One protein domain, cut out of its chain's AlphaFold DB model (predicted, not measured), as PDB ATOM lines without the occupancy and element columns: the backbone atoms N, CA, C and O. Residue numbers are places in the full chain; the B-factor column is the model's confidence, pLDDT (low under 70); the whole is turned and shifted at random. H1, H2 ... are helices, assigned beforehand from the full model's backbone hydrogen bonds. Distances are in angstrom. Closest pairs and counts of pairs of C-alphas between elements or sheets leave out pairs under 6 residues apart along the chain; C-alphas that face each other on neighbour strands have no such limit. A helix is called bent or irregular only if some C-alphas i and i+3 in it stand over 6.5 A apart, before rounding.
ATOM      1  N   ASP A  20     -90.159  28.552 191.483       39.94
ATOM      2  CA  ASP A  20     -91.252  28.075 190.708       39.94
ATOM      3  C   ASP A  20     -90.839  26.654 190.171       39.94
ATOM      4  O   ASP A  20     -89.751  26.492 189.634       39.94
ATOM      5  N   GLY A  21     -91.650  25.578 190.407       38.44
ATOM      6  CA  GLY A  21     -91.645  24.201 189.802       38.44
ATOM      7  C   GLY A  21     -92.946  23.349 189.554       38.44
ATOM      8  O   GLY A  21     -93.472  22.933 190.564       38.44
ATOM      9  N   HIS A  22     -93.424  22.937 188.342       53.06
ATOM     10  CA  HIS A  22     -94.615  22.040 188.051       53.06
ATOM     11  C   HIS A  22     -95.934  22.426 188.764       53.06
ATOM     12  O   HIS A  22     -95.923  23.339 189.584       53.06
ATOM     13  N   PRO A  23     -97.115  21.813 188.512       61.56
ATOM     14  CA  PRO A  23     -98.220  21.995 189.445       61.56
ATOM     15  C   PRO A  23     -97.887  21.221 190.723       61.56
ATOM     16  O   PRO A  23     -98.353  20.103 190.934       61.56
ATOM     17  N   ARG A  24     -97.072  21.834 191.591       71.25
ATOM     18  CA  ARG A  24     -96.674  21.341 192.921       71.25
ATOM     19  C   ARG A  24     -97.848  20.759 193.691       71.25
ATOM     20  O   ARG A  24     -97.709  19.745 194.348       71.25
ATOM     21  N   ARG A  25     -99.036  21.342 193.505       75.50
ATOM     22  CA  ARG A  25    -100.312  20.869 194.055       75.50
ATOM     23  C   ARG A  25    -100.538  19.366 193.833       75.50
ATOM     24  O   ARG A  25    -100.984  18.704 194.759       75.50
ATOM     25  N   ALA A  26    -100.226  18.817 192.657       82.56
ATOM     26  CA  ALA A  26    -100.382  17.385 192.383       82.56
ATOM     27  C   ALA A  26     -99.329  16.539 193.123       82.56
ATOM     28  O   ALA A  26     -99.674  15.524 193.722       82.56
ATOM     29  N   ILE A  27     -98.071  16.988 193.141       84.12
ATOM     30  CA  ILE A  27     -96.964  16.300 193.824       84.12
ATOM     31  C   ILE A  27     -97.180  16.319 195.341       84.12
ATOM     32  O   ILE A  27     -97.157  15.268 195.973       84.12
ATOM     33  N   SER A  28     -97.485  17.483 195.918       85.81
ATOM     34  CA  SER A  28     -97.841  17.630 197.330       85.81
ATOM     35  C   SER A  28     -99.062  16.786 197.688       85.81
ATOM     36  O   SER A  28     -99.034  16.101 198.701       85.81
ATOM     37  N   THR A  29    -100.104  16.753 196.846       86.38
ATOM     38  CA  THR A  29    -101.272  15.878 197.077       86.38
ATOM     39  C   THR A  29    -100.858  14.409 197.146       86.38
ATOM     40  O   THR A  29    -101.281  13.709 198.062       86.38
ATOM     41  N   LEU A  30    -100.016  13.943 196.217       88.06
ATOM     42  CA  LEU A  30     -99.511  12.570 196.216       88.06
ATOM     43  C   LEU A  30     -98.715  12.283 197.489       88.06
ATOM     44  O   LEU A  30     -98.995  11.302 198.170       88.06
ATOM     45  N   LEU A  31     -97.754  13.138 197.831       86.88
ATOM     46  CA  LEU A  31     -96.872  12.923 198.977       86.88
ATOM     47  C   LEU A  31     -97.599  13.031 200.319       86.88
ATOM     48  O   LEU A  31     -97.288  12.279 201.233       86.88
ATOM     49  N   ILE A  32     -98.602  13.899 200.438       86.69
ATOM     50  CA  ILE A  32     -99.449  13.969 201.633       86.69
ATOM     51  C   ILE A  32    -100.330  12.717 201.737       86.69
ATOM     52  O   ILE A  32    -100.459  12.147 202.817       86.69
ATOM     53  N   ALA A  33    -100.931  12.271 200.631       86.06
ATOM     54  CA  ALA A  33    -101.853  11.136 200.645       86.06
ATOM     55  C   ALA A  33    -101.147   9.776 200.772       86.06
ATOM     56  O   ALA A  33    -101.680   8.869 201.404       86.06
ATOM     57  N   LEU A  34     -99.975   9.622 200.150       87.19
ATOM     58  CA  LEU A  34     -99.284   8.340 199.976       87.19
ATOM     59  C   LEU A  34     -97.870   8.317 200.568       87.19
ATOM     60  O   LEU A  34     -97.226   7.272 200.524       87.19
ATOM     61  N   GLY A  35     -97.383   9.417 201.149       86.50
ATOM     62  CA  GLY A  35     -96.026   9.546 201.698       86.50
ATOM     63  C   GLY A  35     -95.585   8.394 202.608       86.50
ATOM     64  O   GLY A  35     -94.522   7.827 202.357       86.50
ATOM     65  N   PRO A  36     -96.396   7.963 203.595       85.56
ATOM     66  CA  PRO A  36     -96.051   6.818 204.440       85.56
ATOM     67  C   PRO A  36     -95.875   5.508 203.655       85.56
ATOM     68  O   PRO A  36     -94.980   4.714 203.946       85.56
ATOM     69  N   SER A  37     -96.700   5.279 202.625       85.38
ATOM     70  CA  SER A  37     -96.577   4.109 201.745       85.38
ATOM     71  C   SER A  37     -95.321   4.198 200.880       85.38
ATOM     72  O   SER A  37     -94.604   3.211 200.731       85.38
ATOM     73  N   VAL A  38     -95.041   5.388 200.345       86.25
ATOM     74  CA  VAL A  38     -93.863   5.674 199.517       86.25
ATOM     75  C   VAL A  38     -92.573   5.436 200.303       86.25
ATOM     76  O   VAL A  38     -91.666   4.787 199.789       86.25
ATOM     77  N   GLN A  39     -92.518   5.885 201.560       85.69
ATOM     78  CA  GLN A  39     -91.382   5.654 202.457       85.69
ATOM     79  C   GLN A  39     -91.229   4.181 202.827       85.69
ATOM     80  O   GLN A  39     -90.148   3.623 202.671       85.69
ATOM     81  N   SER A  40     -92.301   3.539 203.298       86.25
ATOM     82  CA  SER A  40     -92.247   2.146 203.774       86.25
ATOM     83  C   SER A  40     -91.854   1.146 202.688       86.25
ATOM     84  O   SER A  40     -91.201   0.150 202.988       86.25
ATOM     85  N   HIS A  41     -92.216   1.417 201.433       85.06
ATOM     86  CA  HIS A  41     -91.913   0.551 200.295       85.06
ATOM     87  C   HIS A  41     -90.773   1.088 199.417       85.06
ATOM     88  O   HIS A  41     -90.558   0.563 198.326       85.06
ATOM     89  N   SER A  42     -90.072   2.143 199.853       83.56
ATOM     90  CA  SER A  42     -89.000   2.812 199.099       83.56
ATOM     91  C   SER A  42     -89.367   3.091 197.634       83.56
ATOM     92  O   SER A  42     -88.561   2.900 196.724       83.56
ATOM     93  N   GLN A  43     -90.614   3.506 197.389       84.69
ATOM     94  CA  GLN A  43     -91.132   3.705 196.038       84.69
ATOM     95  C   GLN A  43     -90.603   5.005 195.438       84.69
ATOM     96  O   GLN A  43     -90.530   6.033 196.110       84.69
ATOM     97  N   THR A  44     -90.300   4.981 194.144       85.81
ATOM     98  CA  THR A  44     -89.913   6.177 193.395       85.81
ATOM     99  C   THR A  44     -91.107   6.729 192.626       85.81
ATOM    100  O   THR A  44     -91.798   5.998 191.913       85.81
ATOM    101  N   ILE A  45     -91.336   8.035 192.733       87.75
ATOM    102  CA  ILE A  45     -92.406   8.758 192.044       87.75
ATOM    103  C   ILE A  45     -91.833   9.380 190.777       87.75
ATOM    104  O   ILE A  45     -90.965  10.249 190.841       87.75
ATOM    105  N   GLN A  46     -92.345   8.968 189.621       89.38
ATOM    106  CA  GLN A  46     -91.918   9.528 188.341       89.38
ATOM    107  C   GLN A  46     -92.717  10.786 187.994       89.38
ATOM    108  O   GLN A  46     -93.947  10.772 187.943       89.38
ATOM    109  N   ILE A  47     -92.007  11.876 187.711       86.25
ATOM    110  CA  ILE A  47     -92.601  13.139 187.274       86.25
ATOM    111  C   ILE A  47     -92.642  13.169 185.748       86.25
ATOM    112  O   ILE A  47     -91.607  13.235 185.086       86.25
ATOM    113  N   LEU A  48     -93.854  13.175 185.189       86.38
ATOM    114  CA  LEU A  48     -94.078  13.140 183.744       86.38
ATOM    115  C   LEU A  48     -94.612  14.480 183.226       86.38
ATOM    116  O   LEU A  48     -95.712  14.906 183.585       86.38
ATOM    117  N   SER A  49     -93.909  15.108 182.280       83.56
ATOM    118  CA  SER A  49     -94.428  16.309 181.595       83.56
ATOM    119  C   SER A  49     -95.711  16.044 180.785       83.56
ATOM    120  O   SER A  49     -96.502  16.962 180.532       83.56
ATOM    121  N   SER A  50     -95.969  14.790 180.404       86.25
ATOM    122  CA  SER A  50     -97.197  14.382 179.713       86.25
ATOM    123  C   SER A  50     -98.466  14.576 180.561       86.25
ATOM    124  O   SER A  50     -99.532  14.817 179.989       86.25
ATOM    125  N   LEU A  51     -98.349  14.584 181.895       86.75
ATOM    126  CA  LEU A  51     -99.461  14.734 182.849       86.75
ATOM    127  C   LEU A  51     -99.856  16.190 183.152       86.75
ATOM    128  O   LEU A  51    -100.875  16.440 183.793       86.75
ATOM    129  N   GLN A  52     -99.084  17.178 182.689       81.69
ATOM    130  CA  GLN A  52     -99.359  18.589 182.987       81.69
ATOM    131  C   GLN A  52    -100.743  19.053 182.480       81.69
ATOM    132  O   GLN A  52    -101.124  18.789 181.329       81.69
ATOM    133  N   GLU A  53    -101.448  19.867 183.271       75.56
ATOM    134  CA  GLU A  53    -102.826  20.314 183.002       75.56
ATOM    135  C   GLU A  53    -102.987  21.070 181.681       75.56
ATOM    136  O   GLU A  53    -102.245  22.007 181.430       75.56
ATOM    137  N   PRO A  74     -88.997  20.355 191.641       63.94
ATOM    138  CA  PRO A  74     -90.097  21.213 192.037       63.94
ATOM    139  C   PRO A  74     -89.861  21.674 193.484       63.94
ATOM    140  O   PRO A  74     -89.615  20.827 194.346       63.94
ATOM    141  N   PRO A  75     -89.884  22.988 193.753       67.56
ATOM    142  CA  PRO A  75     -89.573  23.523 195.062       67.56
ATOM    143  C   PRO A  75     -90.724  23.225 196.012       67.56
ATOM    144  O   PRO A  75     -91.896  23.329 195.638       67.56
ATOM    145  N   LEU A  76     -90.408  22.879 197.254       70.50
ATOM    146  CA  LEU A  76     -91.415  22.691 198.294       70.50
ATOM    147  C   LEU A  76     -92.008  24.047 198.709       70.50
ATOM    148  O   LEU A  76     -91.336  25.077 198.671       70.50
ATOM    149  N   SER A  77     -93.288  24.099 199.090       72.25
ATOM    150  CA  SER A  77     -93.823  25.313 199.716       72.25
ATOM    151  C   SER A  77     -93.290  25.462 201.129       72.25
ATOM    152  O   SER A  77     -93.489  24.552 201.925       72.25
ATOM    153  N   GLN A  78     -92.806  26.648 201.500       72.75
ATOM    154  CA  GLN A  78     -92.534  26.960 202.910       72.75
ATOM    155  C   GLN A  78     -93.781  26.757 203.788       72.75
ATOM    156  O   GLN A  78     -93.679  26.293 204.916       72.75
ATOM    157  N   LEU A  79     -94.978  27.042 203.259       73.56
ATOM    158  CA  LEU A  79     -96.234  26.802 203.977       73.56
ATOM    159  C   LEU A  79     -96.563  25.307 204.114       73.56
ATOM    160  O   LEU A  79     -97.034  24.876 205.157       73.56
ATOM    161  N   GLU A  80     -96.334  24.515 203.067       72.88
ATOM    162  CA  GLU A  80     -96.595  23.068 203.093       72.88
ATOM    163  C   GLU A  80     -95.595  22.382 204.023       72.88
ATOM    164  O   GLU A  80     -95.982  21.524 204.804       72.88
ATOM    165  N   GLU A  81     -94.337  22.819 204.000       72.19
ATOM    166  CA  GLU A  81     -93.304  22.392 204.938       72.19
ATOM    167  C   GLU A  81     -93.658  22.760 206.382       72.19
ATOM    168  O   GLU A  81     -93.545  21.920 207.268       72.19
ATOM    169  N   ALA A  82     -94.156  23.975 206.628       72.88
ATOM    170  CA  ALA A  82     -94.558  24.403 207.965       72.88
ATOM    171  C   ALA A  82     -95.795  23.653 208.495       72.88
ATOM    172  O   ALA A  82     -95.892  23.405 209.694       72.88
ATOM    173  N   VAL A  83     -96.744  23.299 207.621       70.81
ATOM    174  CA  VAL A  83     -98.012  22.652 208.006       70.81
ATOM    175  C   VAL A  83     -97.886  21.130 208.098       70.81
ATOM    176  O   VAL A  83     -98.470  20.523 208.993       70.81
ATOM    177  N   VAL A  84     -97.151  20.502 207.179       71.62
ATOM    178  CA  VAL A  84     -96.997  19.038 207.101       71.62
ATOM    179  C   VAL A  84     -95.734  18.564 207.831       71.62
ATOM    180  O   VAL A  84     -95.675  17.427 208.297       71.62
ATOM    181  N   GLY A  85     -94.747  19.446 207.994       72.75
ATOM    182  CA  GLY A  85     -93.499  19.192 208.705       72.75
ATOM    183  C   GLY A  85     -92.358  18.702 207.808       72.75
ATOM    184  O   GLY A  85     -92.505  18.478 206.603       72.75
ATOM    185  N   ALA A  86     -91.195  18.490 208.434       62.31
ATOM    186  CA  ALA A  86     -89.943  18.105 207.774       62.31
ATOM    187  C   ALA A  86     -90.014  16.778 206.987       62.31
ATOM    188  O   ALA A  86     -89.205  16.544 206.089       62.31
ATOM    189  N   SER A  87     -90.996  15.919 207.279       76.31
ATOM    190  CA  SER A  87     -91.215  14.657 206.564       76.31
ATOM    191  C   SER A  87     -91.574  14.877 205.089       76.31
ATOM    192  O   SER A  87     -91.128  14.112 204.231       76.31
ATOM    193  N   LEU A  88     -92.306  15.949 204.763       79.88
ATOM    194  CA  LEU A  88     -92.661  16.277 203.381       79.88
ATOM    195  C   LEU A  88     -91.446  16.762 202.578       79.88
ATOM    196  O   LEU A  88     -91.283  16.371 201.424       79.88
ATOM    197  N   GLY A  89     -90.558  17.550 203.191       78.31
ATOM    198  CA  GLY A  89     -89.306  17.970 202.553       78.31
ATOM    199  C   GLY A  89     -88.365  16.810 202.263       78.31
ATOM    200  O   GLY A  89     -87.830  16.714 201.159       78.31
ATOM    201  N   GLN A  90     -88.247  15.866 203.197       81.81
ATOM    202  CA  GLN A  90     -87.482  14.638 202.977       81.81
ATOM    203  C   GLN A  90     -88.048  13.817 201.814       81.81
ATOM    204  O   GLN A  90     -87.288  13.365 200.959       81.81
ATOM    205  N   LEU A  91     -89.374  13.677 201.734       83.31
ATOM    206  CA  LEU A  91     -90.058  12.995 200.632       83.31
ATOM    207  C   LEU A  91     -89.786  13.646 199.271       83.31
ATOM    208  O   LEU A  91     -89.443  12.951 198.314       83.31
ATOM    209  N   TYR A  92     -89.891  14.976 199.195       82.44
ATOM    210  CA  TYR A  92     -89.576  15.742 197.985       82.44
ATOM    211  C   TYR A  92     -88.127  15.527 197.524       82.44
ATOM    212  O   TYR A  92     -87.874  15.392 196.328       82.44
ATOM    213  N   ALA A  93     -87.180  15.480 198.463       80.06
ATOM    214  CA  ALA A  93     -85.761  15.349 198.151       80.06
ATOM    215  C   ALA A  93     -85.346  13.928 197.729       80.06
ATOM    216  O   ALA A  93     -84.421  13.783 196.932       80.06
ATOM    217  N   SER A  94     -85.995  12.891 198.267       83.19
ATOM    218  CA  SER A  94     -85.507  11.505 198.163       83.19
ATOM    219  C   SER A  94     -86.309  10.595 197.231       83.19
ATOM    220  O   SER A  94     -85.746   9.626 196.728       83.19
ATOM    221  N   HIS A  95     -87.582  10.897 196.953       83.62
ATOM    222  CA  HIS A  95     -88.471   9.980 196.222       83.62
ATOM    223  C   HIS A  95     -88.929  10.481 194.844       83.62
ATOM    224  O   HIS A  95     -89.687   9.784 194.172       83.62
ATOM    225  N   LEU A  96     -88.494  11.664 194.393       84.38
ATOM    226  CA  LEU A  96     -88.896  12.228 193.099       84.38
ATOM    227  C   LEU A  96     -87.874  11.919 191.992       84.38
ATOM    228  O   LEU A  96     -86.764  12.447 191.997       84.38
ATOM    229  N   ASP A  97     -88.282  11.138 190.988       83.81
ATOM    230  CA  ASP A  97     -87.534  10.943 189.741       83.81
ATOM    231  C   ASP A  97     -88.012  11.922 188.658       83.81
ATOM    232  O   ASP A  97     -89.187  11.980 188.286       83.81
ATOM    233  N   GLN A  98     -87.062  12.692 188.132       78.62
ATOM    234  CA  GLN A  98     -87.273  13.747 187.148       78.62
ATOM    235  C   GLN A  98     -86.812  13.379 185.734       78.62
ATOM    236  O   GLN A  98     -86.808  14.246 184.863       78.62
ATOM    237  N   ASN A  99     -86.444  12.127 185.462       81.06
ATOM    238  CA  ASN A  99     -85.952  11.697 184.146       81.06
ATOM    239  C   ASN A  99     -86.919  12.022 182.987       81.06
ATOM    240  O   ASN A  99     -86.485  12.297 181.870       81.06
ATOM    241  N   PHE A 100     -88.224  12.068 183.263       77.06
ATOM    242  CA  PHE A 100     -89.280  12.392 182.295       77.06
ATOM    243  C   PHE A 100     -89.867  13.807 182.473       77.06
ATOM    244  O   PHE A 100     -90.879  14.166 181.856       77.06
ATOM    245  N   ASN A 101     -89.220  14.632 183.300       76.06
ATOM    246  CA  ASN A 101     -89.566  16.027 183.513       76.06
ATOM    247  C   ASN A 101     -88.825  16.912 182.497       76.06
ATOM    248  O   ASN A 101     -87.666  17.275 182.680       76.06
ATOM    249  N   GLN A 102     -89.526  17.320 181.443       71.31
ATOM    250  CA  GLN A 102     -89.011  18.226 180.409       71.31
ATOM    251  C   GLN A 102     -89.331  19.710 180.681       71.31
ATOM    252  O   GLN A 102     -89.207  20.544 179.785       71.31
ATOM    253  N   GLY A 103     -89.767  20.055 181.897       67.38
ATOM    254  CA  GLY A 103     -90.162  21.414 182.261       67.38
ATOM    255  C   GLY A 103     -91.491  21.839 181.632       67.38
ATOM    256  O   GLY A 103     -92.409  21.028 181.470       67.38
ATOM    257  N   ASN A 104     -91.620  23.134 181.330       62.03
ATOM    258  CA  ASN A 104     -92.824  23.706 180.731       62.03
ATOM    259  C   ASN A 104     -93.160  23.108 179.364       62.03
ATOM    260  O   ASN A 104     -92.286  22.762 178.568       62.03
ATOM    261  N   LYS A 105     -94.460  23.061 179.065       62.62
ATOM    262  CA  LYS A 105     -94.954  22.669 177.744       62.62
ATOM    263  C   LYS A 105     -94.342  23.561 176.686       62.62
ATOM    264  O   LYS A 105     -94.480  24.782 176.734       62.62
ATOM    265  N   ARG A 106     -93.741  22.940 175.676       61.41
ATOM    266  CA  ARG A 106     -93.364  23.657 174.461       61.41
ATOM    267  C   ARG A 106     -94.636  24.142 173.768       61.41
ATOM    268  O   ARG A 106     -95.629  23.408 173.733       61.41
ATOM    269  N   LEU A 107     -94.573  25.334 173.174       50.12
ATOM    270  CA  LEU A 107     -95.656  25.952 172.390       50.12
ATOM    271  C   LEU A 107     -96.277  24.992 171.352       50.12
ATOM    272  O   LEU A 107     -97.469  25.081 171.081       50.12
ATOM    273  N   TYR A 108     -95.488  24.040 170.842       50.12
ATOM    274  CA  TYR A 108     -95.875  23.080 169.803       50.12
ATOM    275  C   TYR A 108     -96.324  21.700 170.320       50.12
ATOM    276  O   TYR A 108     -96.626  20.819 169.521       50.12
ATOM    277  N   SER A 109     -96.369  21.470 171.639       62.69
ATOM    278  CA  SER A 109     -96.869  20.194 172.175       62.69
ATOM    279  C   SER A 109     -98.401  20.166 172.167       62.69
ATOM    280  O   SER A 109     -99.059  20.921 172.885       62.69
TER     281      SER A 109
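Overview. This is residues 20 to 53 and 74 to 109 of the 201 residues of the protein "Phosphoglycerate mutase family protein" of Toxoplasma gondii CAST (UniProt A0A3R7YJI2). Three helices gather in a small head at one end, their centres making a triangle: a long, kinked H1, a shorter H3 at nearly a right angle to it, and H2 meeting H3 at a corner. From this head two long stretches with no named element, residues 41 to 53 and 95 to 109, run away toward the other end, tied to each other by a short parallel pairing, and the tail that ends at residue 109 makes much of the length. The printed part has 70 residues, with three named helices in the order H1, H2, H3 and no named strand; the class is all helix, although the helices hold 33 of the 70 residues, under half. The whole is compact, with a radius of gyration of the C-alphas of 12.5 A and spans of 39 by 27 by 17 A.

Arrangement. The longest helix is H1, residues 24 to 40, which has a kink of 67 degrees near residue 34 and is irregular: C-alphas 33 and 36 are 8.2 A apart. H3, residues 86 to 94, touches H1 and is about perpendicular to it, at 89 degrees; their closest C-alphas, those of Leu 31 and Leu 88, are 7.0 A apart. H2, residues 78 to 84, and H3 only just touch, with 3 pairs of C-alphas within 8 A, and touch only at the corner by their tight link of one residue; the closest C-alphas, those of Glu 81 and Leu 88, are 6.3 A apart. H2 and H3 run opposite ways at a steep tilt of 69 degrees, only just short of about perpendicular. H1 and H2 are close but not clearly touching, the closest C-alphas being those of Ile 32 and Val 84, 7.8 A apart; they run the same way at a steep tilt of 41 degrees. In H2 and H3 every O i to N i+4 pair is within hydrogen-bond range; in H1 it is 11 of 13. Outside the helices, residues 45 to 46 pair with residues 96 to 97, parallel.

Along the chain. H1 begins at C-alpha 24, (-96.674, 21.341, 192.921), and measures 22.5 A from first to last C-alpha. H3 measures 12.5 A and ends at C-alpha 94, (-85.507, 11.505, 198.163). H2 is 10.0 A long and begins at C-alpha 78, (-92.534, 26.960, 202.910).

Size, cuts and confidence. The two C-alphas farthest apart, those of Ser 40 and Tyr 108, are 40.1 A apart. Residues 54 to 73 are not printed, and C-alphas 53 and 74 are 15.6 A apart across this cut, which falls in the link from H1 to H2. The mean pLDDT of the printed part is 76.4; it is under 70 at residues 20 to 23, 74 to 75, 86 and 103 to 109.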